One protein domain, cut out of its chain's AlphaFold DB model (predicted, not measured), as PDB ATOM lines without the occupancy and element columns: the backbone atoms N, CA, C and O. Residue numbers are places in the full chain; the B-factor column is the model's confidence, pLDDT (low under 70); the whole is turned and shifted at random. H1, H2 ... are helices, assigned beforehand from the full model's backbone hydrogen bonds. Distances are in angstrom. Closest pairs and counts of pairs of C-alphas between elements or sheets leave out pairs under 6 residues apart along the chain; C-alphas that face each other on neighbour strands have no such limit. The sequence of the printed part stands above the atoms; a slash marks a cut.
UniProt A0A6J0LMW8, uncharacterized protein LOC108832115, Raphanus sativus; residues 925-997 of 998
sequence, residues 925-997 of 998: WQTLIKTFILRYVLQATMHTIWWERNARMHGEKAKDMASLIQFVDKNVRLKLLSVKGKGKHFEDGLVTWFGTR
ATOM      1  N   TRP A 925     213.557 227.148 187.929       49.03
ATOM      2  CA  TRP A 925     214.554 227.727 187.013       49.03
ATOM      3  C   TRP A 925     215.782 226.834 186.769       49.03
ATOM      4  O   TRP A 925     216.631 227.161 185.946       49.03
ATOM      5  N   GLN A 926     215.930 225.745 187.528       59.00
ATOM      6  CA  GLN A 926     217.108 224.872 187.511       59.00
ATOM      7  C   GLN A 926     216.703 223.405 187.710       59.00
ATOM      8  O   GLN A 926     215.537 223.093 187.959       59.00
ATOM      9  N   THR A 927     217.677 222.492 187.631       66.94
ATOM     10  CA  THR A 927     217.468 221.065 187.908       66.94
ATOM     11  C   THR A 927     216.802 220.851 189.275       66.94
ATOM     12  O   THR A 927     216.968 221.643 190.212       66.94
ATOM     13  N   LEU A 928     216.032 219.765 189.396       69.75
ATOM     14  CA  LEU A 928     215.288 219.388 190.609       69.75
ATOM     15  C   LEU A 928     216.159 219.457 191.876       69.75
ATOM     16  O   LEU A 928     215.709 219.936 192.916       69.75
ATOM     17  N   ILE A 929     217.430 219.070 191.755       74.12
ATOM     18  CA  ILE A 929     218.393 219.060 192.853       74.12
ATOM     19  C   ILE A 929     218.833 220.459 193.299       74.12
ATOM     20  O   ILE A 929     218.863 220.732 194.496       74.12
ATOM     21  N   LYS A 930     219.089 221.383 192.362       72.19
ATOM     22  CA  LYS A 930     219.443 222.773 192.689       72.19
ATOM     23  C   LYS A 930     218.259 223.517 193.299       72.19
ATOM     24  O   LYS A 930     218.424 224.245 194.274       72.19
ATOM     25  N   THR A 931     217.054 223.260 192.788       72.81
ATOM     26  CA  THR A 931     215.809 223.811 193.346       72.81
ATOM     27  C   THR A 931     215.562 223.299 194.769       72.81
ATOM     28  O   THR A 931     215.196 224.076 195.652       72.81
ATOM     29  N   PHE A 932     215.799 222.007 195.021       78.88
ATOM     30  CA  PHE A 932     215.712 221.414 196.356       78.88
ATOM     31  C   PHE A 932     216.736 222.019 197.324       78.88
ATOM     32  O   PHE A 932     216.353 222.454 198.409       78.88
ATOM     33  N   ILE A 933     218.010 222.102 196.922       79.75
ATOM     34  CA  ILE A 933     219.083 222.694 197.735       79.75
ATOM     35  C   ILE A 933     218.743 224.146 198.078       79.75
ATOM     36  O   ILE A 933     218.768 224.504 199.250       79.75
ATOM     37  N   LEU A 934     218.341 224.963 197.099       77.50
ATOM     38  CA  LEU A 934     217.983 226.368 197.314       77.50
ATOM     39  C   LEU A 934     216.840 226.528 198.332       77.50
ATOM     40  O   LEU A 934     216.938 227.325 199.265       77.50
ATOM     41  N   ARG A 935     215.763 225.744 198.180       79.06
ATOM     42  CA  ARG A 935     214.611 225.765 199.099       79.06
ATOM     43  C   ARG A 935     214.990 225.303 200.500       79.06
ATOM     44  O   ARG A 935     214.555 225.907 201.479       79.06
ATOM     45  N   TYR A 936     215.802 224.255 200.600       82.44
ATOM     46  CA  TYR A 936     216.203 223.701 201.886       82.44
ATOM     47  C   TYR A 936     217.211 224.593 202.617       82.44
ATOM     48  O   TYR A 936     217.112 224.742 203.829       82.44
ATOM     49  N   VAL A 937     218.132 225.241 201.898       84.56
ATOM     50  CA  VAL A 937     219.037 226.256 202.459       84.56
ATOM     51  C   VAL A 937     218.226 227.410 203.031       84.56
ATOM     52  O   VAL A 937     218.428 227.766 204.185       84.56
ATOM     53  N   LEU A 938     217.247 227.929 202.281       78.44
ATOM     54  CA  LEU A 938     216.361 228.985 202.775       78.44
ATOM     55  C   LEU A 938     215.616 228.551 204.045       78.44
ATOM     56  O   LEU A 938     215.588 229.289 205.030       78.44
ATOM     57  N   GLN A 939     215.054 227.338 204.048       79.38
ATOM     58  CA  GLN A 939     214.379 226.772 205.216       79.38
ATOM     59  C   GLN A 939     215.329 226.631 206.417       79.38
ATOM     60  O   GLN A 939     214.969 227.014 207.531       79.38
ATOM     61  N   ALA A 940     216.541 226.115 206.201       83.62
ATOM     62  CA  ALA A 940     217.554 225.943 207.237       83.62
ATOM     63  C   ALA A 940     218.003 227.296 207.807       83.62
ATOM     64  O   ALA A 940     218.060 227.450 209.023       83.62
ATOM     65  N   THR A 941     218.232 228.300 206.957       83.62
ATOM     66  CA  THR A 941     218.566 229.666 207.376       83.62
ATOM     67  C   THR A 941     217.443 230.288 208.200       83.62
ATOM     68  O   THR A 941     217.706 230.824 209.275       83.62
ATOM     69  N   MET A 942     216.186 230.181 207.757       78.00
ATOM     70  CA  MET A 942     215.037 230.691 208.514       78.00
ATOM     71  C   MET A 942     214.909 230.017 209.883       78.00
ATOM     72  O   MET A 942     214.690 230.699 210.883       78.00
ATOM     73  N   HIS A 943     215.085 228.696 209.939       82.19
ATOM     74  CA  HIS A 943     215.070 227.946 211.191       82.19
ATOM     75  C   HIS A 943     216.211 228.373 212.124       82.19
ATOM     76  O   HIS A 943     215.974 228.610 213.303       82.19
ATOM     77  N   THR A 944     217.434 228.531 211.611       86.06
ATOM     78  CA  THR A 944     218.590 228.978 212.402       86.06
ATOM     79  C   THR A 944     218.405 230.395 212.942       86.06
ATOM     80  O   THR A 944     218.721 230.637 214.102       86.06
ATOM     81  N   ILE A 945     217.834 231.313 212.154       79.44
ATOM     82  CA  ILE A 945     217.509 232.673 212.610       79.44
ATOM     83  C   ILE A 945     216.425 232.641 213.690       79.44
ATOM     84  O   ILE A 945     216.556 233.309 214.713       79.44
ATOM     85  N   TRP A 946     215.356 231.869 213.484       85.44
ATOM     86  CA  TRP A 946     214.292 231.715 214.477       85.44
ATOM     87  C   TRP A 946     214.816 231.117 215.789       85.44
ATOM     88  O   TRP A 946     214.479 231.607 216.868       85.44
ATOM     89  N   TRP A 947     215.677 230.104 215.695       86.69
ATOM     90  CA  TRP A 947     216.309 229.458 216.838       86.69
ATOM     91  C   TRP A 947     217.219 230.421 217.606       86.69
ATOM     92  O   TRP A 947     217.044 230.585 218.809       86.69
ATOM     93  N   GLU A 948     218.115 231.130 216.913       86.44
ATOM     94  CA  GLU A 948     218.996 232.135 217.521       86.44
ATOM     95  C   GLU A 948     218.192 233.274 218.169       86.44
ATOM     96  O   GLU A 948     218.519 233.735 219.261       86.44
ATOM     97  N   ARG A 949     217.091 233.703 217.540       79.62
ATOM     98  CA  ARG A 949     216.178 234.700 218.112       79.62
ATOM     99  C   ARG A 949     215.573 234.218 219.430       79.62
ATOM    100  O   ARG A 949     215.544 234.978 220.393       79.62
ATOM    101  N   ASN A 950     215.066 232.987 219.474       77.81
ATOM    102  CA  ASN A 950     214.446 232.448 220.684       77.81
ATOM    103  C   ASN A 950     215.479 232.220 221.793       77.81
ATOM    104  O   ASN A 950     215.214 232.590 222.930       77.81
ATOM    105  N   ALA A 951     216.668 231.715 221.461       78.38
ATOM    106  CA  ALA A 951     217.780 231.582 222.400       78.38
ATOM    107  C   ALA A 951     218.121 232.927 223.072       78.38
ATOM    108  O   ALA A 951     218.195 233.018 224.296       78.38
ATOM    109  N   ARG A 952     218.212 234.011 222.287       84.00
ATOM    110  CA  ARG A 952     218.434 235.369 222.821       84.00
ATOM    111  C   ARG A 952     217.284 235.867 223.692       84.00
ATOM    112  O   ARG A 952     217.535 236.501 224.710       84.00
ATOM    113  N   MET A 953     216.033 235.579 223.324       61.69
ATOM    114  CA  MET A 953     214.878 235.926 224.168       61.69
ATOM    115  C   MET A 953     214.890 235.193 225.514       61.69
ATOM    116  O   MET A 953     214.355 235.714 226.487       61.69
ATOM    117  N   HIS A 954     215.525 234.023 225.583       76.00
ATOM    118  CA  HIS A 954     215.735 233.262 226.814       76.00
ATOM    119  C   HIS A 954     217.067 233.587 227.518       76.00
ATOM    120  O   HIS A 954     217.459 232.880 228.442       76.00
ATOM    121  N   GLY A 955     217.741 234.678 227.133       71.88
ATOM    122  CA  GLY A 955     218.928 235.192 227.821       71.88
ATOM    123  C   GLY A 955     220.257 234.559 227.398       71.88
ATOM    124  O   GLY A 955     221.280 234.827 228.029       71.88
ATOM    125  N   GLU A 956     220.284 233.745 226.339       87.56
ATOM    126  CA  GLU A 956     221.537 233.194 225.815       87.56
ATOM    127  C   GLU A 956     222.384 234.263 225.102       87.56
ATOM    128  O   GLU A 956     221.871 235.195 224.473       87.56
ATOM    129  N   LYS A 957     223.716 234.109 225.163       82.81
ATOM    130  CA  LYS A 957     224.652 234.992 224.455       82.81
ATOM    131  C   LYS A 957     224.515 234.827 222.941       82.81
ATOM    132  O   LYS A 957     224.442 233.712 222.427       82.81
ATOM    133  N   ALA A 958     224.545 235.957 222.238       84.94
ATOM    134  CA  ALA A 958     224.510 236.008 220.783       84.94
ATOM    135  C   ALA A 958     225.671 235.212 220.169       84.94
ATOM    136  O   ALA A 958     226.834 235.471 220.483       84.94
ATOM    137  N   LYS A 959     225.353 234.282 219.266       84.94
ATOM    138  CA  LYS A 959     226.361 233.576 218.469       84.94
ATOM    139  C   LYS A 959     226.852 234.472 217.335       84.94
ATOM    140  O   LYS A 959     226.090 235.271 216.782       84.94
ATOM    141  N   ASP A 960     228.128 234.338 216.988       85.38
ATOM    142  CA  ASP A 960     228.722 235.064 215.872       85.38
ATOM    143  C   ASP A 960     228.199 234.542 214.521       85.38
ATOM    144  O   ASP A 960     227.714 233.412 214.387       85.38
ATOM    145  N   MET A 961     228.289 235.391 213.497       74.62
ATOM    146  CA  MET A 961     227.752 235.089 212.171       74.62
ATOM    147  C   MET A 961     228.427 233.868 211.525       74.62
ATOM    148  O   MET A 961     227.748 233.108 210.833       74.62
ATOM    149  N   ALA A 962     229.721 233.633 211.768       80.31
ATOM    150  CA  ALA A 962     230.434 232.501 211.182       80.31
ATOM    151  C   ALA A 962     229.933 231.170 211.764       80.31
ATOM    152  O   ALA A 962     229.668 230.229 211.011       80.31
ATOM    153  N   SER A 963     229.691 231.120 213.075       81.75
ATOM    154  CA  SER A 963     229.093 229.965 213.755       81.75
ATOM    155  C   SER A 963     227.684 229.639 213.242       81.75
ATOM    156  O   SER A 963     227.348 228.473 213.013       81.75
ATOM    157  N   LEU A 964     226.852 230.657 212.993       83.88
ATOM    158  CA  LEU A 964     225.506 230.463 212.438       83.88
ATOM    159  C   LEU A 964     225.549 229.938 210.994       83.88
ATOM    160  O   LEU A 964     224.784 229.036 210.643       83.88
ATOM    161  N   ILE A 965     226.474 230.443 210.171       82.00
ATOM    162  CA  ILE A 965     226.693 229.959 208.799       82.00
ATOM    163  C   ILE A 965     227.147 228.491 208.808       82.00
ATOM    164  O   ILE A 965     226.623 227.685 208.033       82.00
ATOM    165  N   GLN A 966     228.057 228.109 209.711       85.62
ATOM    166  CA  GLN A 966     228.478 226.712 209.873       85.62
ATOM    167  C   GLN A 966     227.314 225.796 210.268       85.62
ATOM    168  O   GLN A 966     227.232 224.659 209.795       85.62
ATOM    169  N   PHE A 967     226.391 226.281 211.099       84.88
ATOM    170  CA  PHE A 967     225.220 225.515 211.517       84.88
ATOM    171  C   PHE A 967     224.241 225.272 210.360       84.88
ATOM    172  O   PHE A 967     223.780 224.146 210.160       84.88
ATOM    173  N   VAL A 968     223.964 226.305 209.557       87.12
ATOM    174  CA  VAL A 968     223.149 226.176 208.336       87.12
ATOM    175  C   VAL A 968     223.794 225.179 207.375       87.12
ATOM    176  O   VAL A 968     223.130 224.257 206.905       87.12
ATOM    177  N   ASP A 969     225.099 225.301 207.143       85.62
ATOM    178  CA  ASP A 969     225.847 224.388 206.282       85.62
ATOM    179  C   ASP A 969     225.796 222.933 206.772       85.62
ATOM    180  O   ASP A 969     225.514 222.018 205.996       85.62
ATOM    181  N   LYS A 970     226.004 222.704 208.072       86.06
ATOM    182  CA  LYS A 970     225.892 221.370 208.675       86.06
ATOM    183  C   LYS A 970     224.498 220.774 208.452       86.06
ATOM    184  O   LYS A 970     224.397 219.615 208.057       86.06
ATOM    185  N   ASN A 971     223.436 221.557 208.645       86.38
ATOM    186  CA  ASN A 971     222.057 221.099 208.440       86.38
ATOM    187  C   ASN A 971     221.762 220.744 206.980       86.38
ATOM    188  O   ASN A 971     221.107 219.734 206.710       86.38
ATOM    189  N   VAL A 972     222.260 221.544 206.035       85.62
ATOM    190  CA  VAL A 972     222.109 221.281 204.598       85.62
ATOM    191  C   VAL A 972     222.867 220.009 204.208       85.62
ATOM    192  O   VAL A 972     222.290 219.134 203.562       85.62
ATOM    193  N   ARG A 973     224.109 219.834 204.679       84.38
ATOM    194  CA  ARG A 973     224.913 218.622 204.444       84.38
ATOM    195  C   ARG A 973     224.259 217.360 205.004       84.38
ATOM    196  O   ARG A 973     224.128 216.375 204.280       84.38
ATOM    197  N   LEU A 974     223.810 217.395 206.259       83.44
ATOM    198  CA  LEU A 974     223.122 216.267 206.897       83.44
ATOM    199  C   LEU A 974     221.841 215.899 206.150       83.44
ATOM    200  O   LEU A 974     221.560 214.718 205.945       83.44
ATOM    201  N   LYS A 975     221.091 216.901 205.676       85.81
ATOM    202  CA  LYS A 975     219.905 216.632 204.872       85.81
ATOM    203  C   LYS A 975     220.269 215.969 203.555       85.81
ATOM    204  O   LYS A 975     219.676 214.943 203.251       85.81
ATOM    205  N   LEU A 976     221.239 216.497 202.814       82.19
ATOM    206  CA  LEU A 976     221.667 215.921 201.537       82.19
ATOM    207  C   LEU A 976     222.183 214.483 201.688       82.19
ATOM    208  O   LEU A 976     221.852 213.634 200.865       82.19
ATOM    209  N   LEU A 977     222.891 214.177 202.779       81.12
ATOM    210  CA  LEU A 977     223.284 212.808 203.133       81.12
ATOM    211  C   LEU A 977     222.074 211.906 203.415       81.12
ATOM    212  O   LEU A 977     222.058 210.761 202.984       81.12
ATOM    213  N   SER A 978     221.037 212.424 204.082       80.44
ATOM    214  CA  SER A 978     219.828 211.655 204.433       80.44
ATOM    215  C   SER A 978     218.919 211.304 203.244       80.44
ATOM    216  O   SER A 978     218.124 210.365 203.329       80.44
ATOM    217  N   VAL A 979     218.990 212.074 202.150       74.06
ATOM    218  CA  VAL A 979     218.244 211.815 200.899       74.06
ATOM    219  C   VAL A 979     219.081 211.089 199.844       74.06
ATOM    220  O   VAL A 979     218.523 210.638 198.841       74.06
ATOM    221  N   LYS A 980     220.387 210.908 200.079       63.47
ATOM    222  CA  LYS A 980     221.265 210.098 199.230       63.47
ATOM    223  C   LYS A 980     220.749 208.649 199.200       63.47
ATOM    224  O   LYS A 980     220.528 208.054 200.249       63.47
ATOM    225  N   GLY A 981     220.503 208.105 198.004       63.09
ATOM    226  CA  GLY A 981     219.974 206.744 197.803       63.09
ATOM    227  C   GLY A 981     218.443 206.608 197.760       63.09
ATOM    228  O   GLY A 981     217.946 205.520 197.496       63.09
ATOM    229  N   LYS A 982     217.670 207.690 197.956       63.19
ATOM    230  CA  LYS A 982     216.189 207.673 197.872       63.19
ATOM    231  C   LYS A 982     215.628 208.049 196.485       63.19
ATOM    232  O   LYS A 982     214.440 208.331 196.359       63.19
ATOM    233  N   GLY A 983     216.472 208.060 195.447       57.78
ATOM    234  CA  GLY A 983     216.099 208.278 194.042       57.78
ATOM    235  C   GLY A 983     217.262 208.795 193.179       57.78
ATOM    236  O   GLY A 983     218.076 209.583 193.663       57.78
ATOM    237  N   LYS A 984     217.305 208.409 191.889       55.94
ATOM    238  CA  LYS A 984     218.377 208.757 190.917       55.94
ATOM    239  C   LYS A 984     218.657 210.263 190.777       55.94
ATOM    240  O   LYS A 984     219.723 210.653 190.329       55.94
ATOM    241  N   HIS A 985     217.712 211.127 191.151       57.22
ATOM    242  CA  HIS A 985     217.799 212.578 190.942       57.22
ATOM    243  C   HIS A 985     218.506 213.363 192.061       57.22
ATOM    244  O   HIS A 985     218.647 214.576 191.924       57.22
ATOM    245  N   PHE A 986     218.914 212.717 193.163       59.47
ATOM    246  CA  PHE A 986     219.515 213.389 194.330       59.47
ATOM    247  C   PHE A 986     220.961 212.960 194.637       59.47
ATOM    248  O   PHE A 986     221.557 213.478 195.583       59.47
ATOM    249  N   GLU A 987     221.538 212.046 193.849       65.12
ATOM    250  CA  GLU A 987     222.892 211.511 194.074       65.12
ATOM    251  C   GLU A 987     223.981 212.594 193.979       65.12
ATOM    252  O   GLU A 987     224.890 212.629 194.812       65.12
ATOM    253  N   ASP A 988     223.805 213.569 193.083       71.88
ATOM    254  CA  ASP A 988     224.758 214.665 192.846       71.88
ATOM    255  C   ASP A 988     224.602 215.857 193.809       71.88
ATOM    256  O   ASP A 988     225.184 216.928 193.608       71.88
ATOM    257  N   GLY A 989     223.787 215.726 194.861       75.25
ATOM    258  CA  GLY A 989     223.388 216.860 195.703       75.25
ATOM    259  C   GLY A 989     224.542 217.426 196.518       75.25
ATOM    260  O   GLY A 989     224.698 218.640 196.629       75.25
ATOM    261  N   LEU A 990     225.395 216.538 197.031       78.44
ATOM    262  CA  LEU A 990     226.619 216.923 197.732       78.44
ATOM    263  C   LEU A 990     227.644 217.533 196.774       78.44
ATOM    264  O   LEU A 990     228.234 218.554 197.109       78.44
ATOM    265  N   VAL A 991     227.804 216.965 195.574       78.50
ATOM    266  CA  VAL A 991     228.707 217.497 194.536       78.50
ATOM    267  C   VAL A 991     228.281 218.914 194.143       78.50
ATOM    268  O   VAL A 991     229.100 219.828 194.114       78.50
ATOM    269  N   THR A 992     226.979 219.125 193.948       77.44
ATOM    270  CA  THR A 992     226.396 220.438 193.649       77.44
ATOM    271  C   THR A 992     226.596 221.426 194.802       77.44
ATOM    272  O   THR A 992     226.955 222.573 194.556       77.44
ATOM    273  N   TRP A 993     226.402 221.004 196.059       82.75
ATOM    274  CA  TRP A 993     226.627 221.851 197.238       82.75
ATOM    275  C   TRP A 993     228.093 222.280 197.370       82.75
ATOM    276  O   TRP A 993     228.372 223.467 197.528       82.75
ATOM    277  N   PHE A 994     229.041 221.348 197.239       76.00
ATOM    278  CA  PHE A 994     230.470 221.667 197.310       76.00
ATOM    279  C   PHE A 994     230.952 222.498 196.113       76.00
ATOM    280  O   PHE A 994     231.779 223.386 196.297       76.00
ATOM    281  N   GLY A 995     230.374 222.304 194.924       66.31
ATOM    282  CA  GLY A 995     230.682 223.102 193.732       66.31
ATOM    283  C   GLY A 995     230.290 224.583 193.826       66.31
ATOM    284  O   GLY A 995     230.788 225.386 193.048       66.31
ATOM    285  N   THR A 996     229.438 224.975 194.784       64.44
ATOM    286  CA  THR A 996     229.088 226.393 195.030       64.44
ATOM    287  C   THR A 996     230.089 227.141 195.916       64.44
ATOM    288  O   THR A 996     229.889 228.322 196.190       64.44
ATOM    289  N   ARG A 997     231.149 226.467 196.382       57.59
ATOM    290  CA  ARG A 997     232.164 227.010 197.305       57.59
ATOM    291  C   ARG A 997     233.512 227.317 196.642       57.59
ATOM    292  O   ARG A 997     234.480 227.541 197.363       57.59
TER     293      ARG A 997
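What this domain is: This is residues 925 to 997 of the 998 residues of the protein "uncharacterized protein LOC108832115" of Raphanus sativus (UniProt A0A6J0LMW8). A long helix, H1, is crossed near its middle by a second helix, H2, which folds back along it, so that the two make an X; the short helix H3 packs on residues 929 to 933 of H1 and on residues 973 to 977 of H2. The printed part has 73 residues, with three named helices in the order H1, H2, H3 and no named strand, and its class is all helix. It is loose, with a radius of gyration of the C-alphas of 14.2 A, and elongated, spanning 45 by 24 by 21 A.

Where its parts are: Find C-alpha 928 at (215.288, 219.388, 190.609); from there H1, residues 928 to 953, runs 37.4 A to C-alpha 953 at (214.878, 235.926, 224.168). Next look at residues 961 to 979, which are H2, 27.6 A long. H3, residues 989 to 995, ends at C-alpha 995 at (230.682, 223.102, 193.732).

How they stand to each other: Begin at Ala 940 and Val 968, the closest C-alphas of H1 and H2, 5.7 A apart. Here H1 touches H2 with residues 933 to 944 alone, at a steep tilt of 45 degrees, opposite ways. H3 touches H1 about perpendicular, at 81 degrees; their closest C-alphas, of Ile 929 and Gly 989, are 6.2 A apart. H2 and H3 form a helical hairpin at a steep tilt of 38 degrees, touching where their closest C-alphas, of Leu 976 and Gly 989, are 6.2 A apart. In H1, H2 and H3 every O i to N i+4 pair is within hydrogen-bond range.

The domain as a whole: The two C-alphas farthest apart, of Gly 955 and Lys 984, are 45.4 A apart. The printed part has no cut, and both links are short. The mean pLDDT of the printed part is 76.7; look for values under 70 at residues 925 to 928, 953, 980 to 987 and 995 to 997.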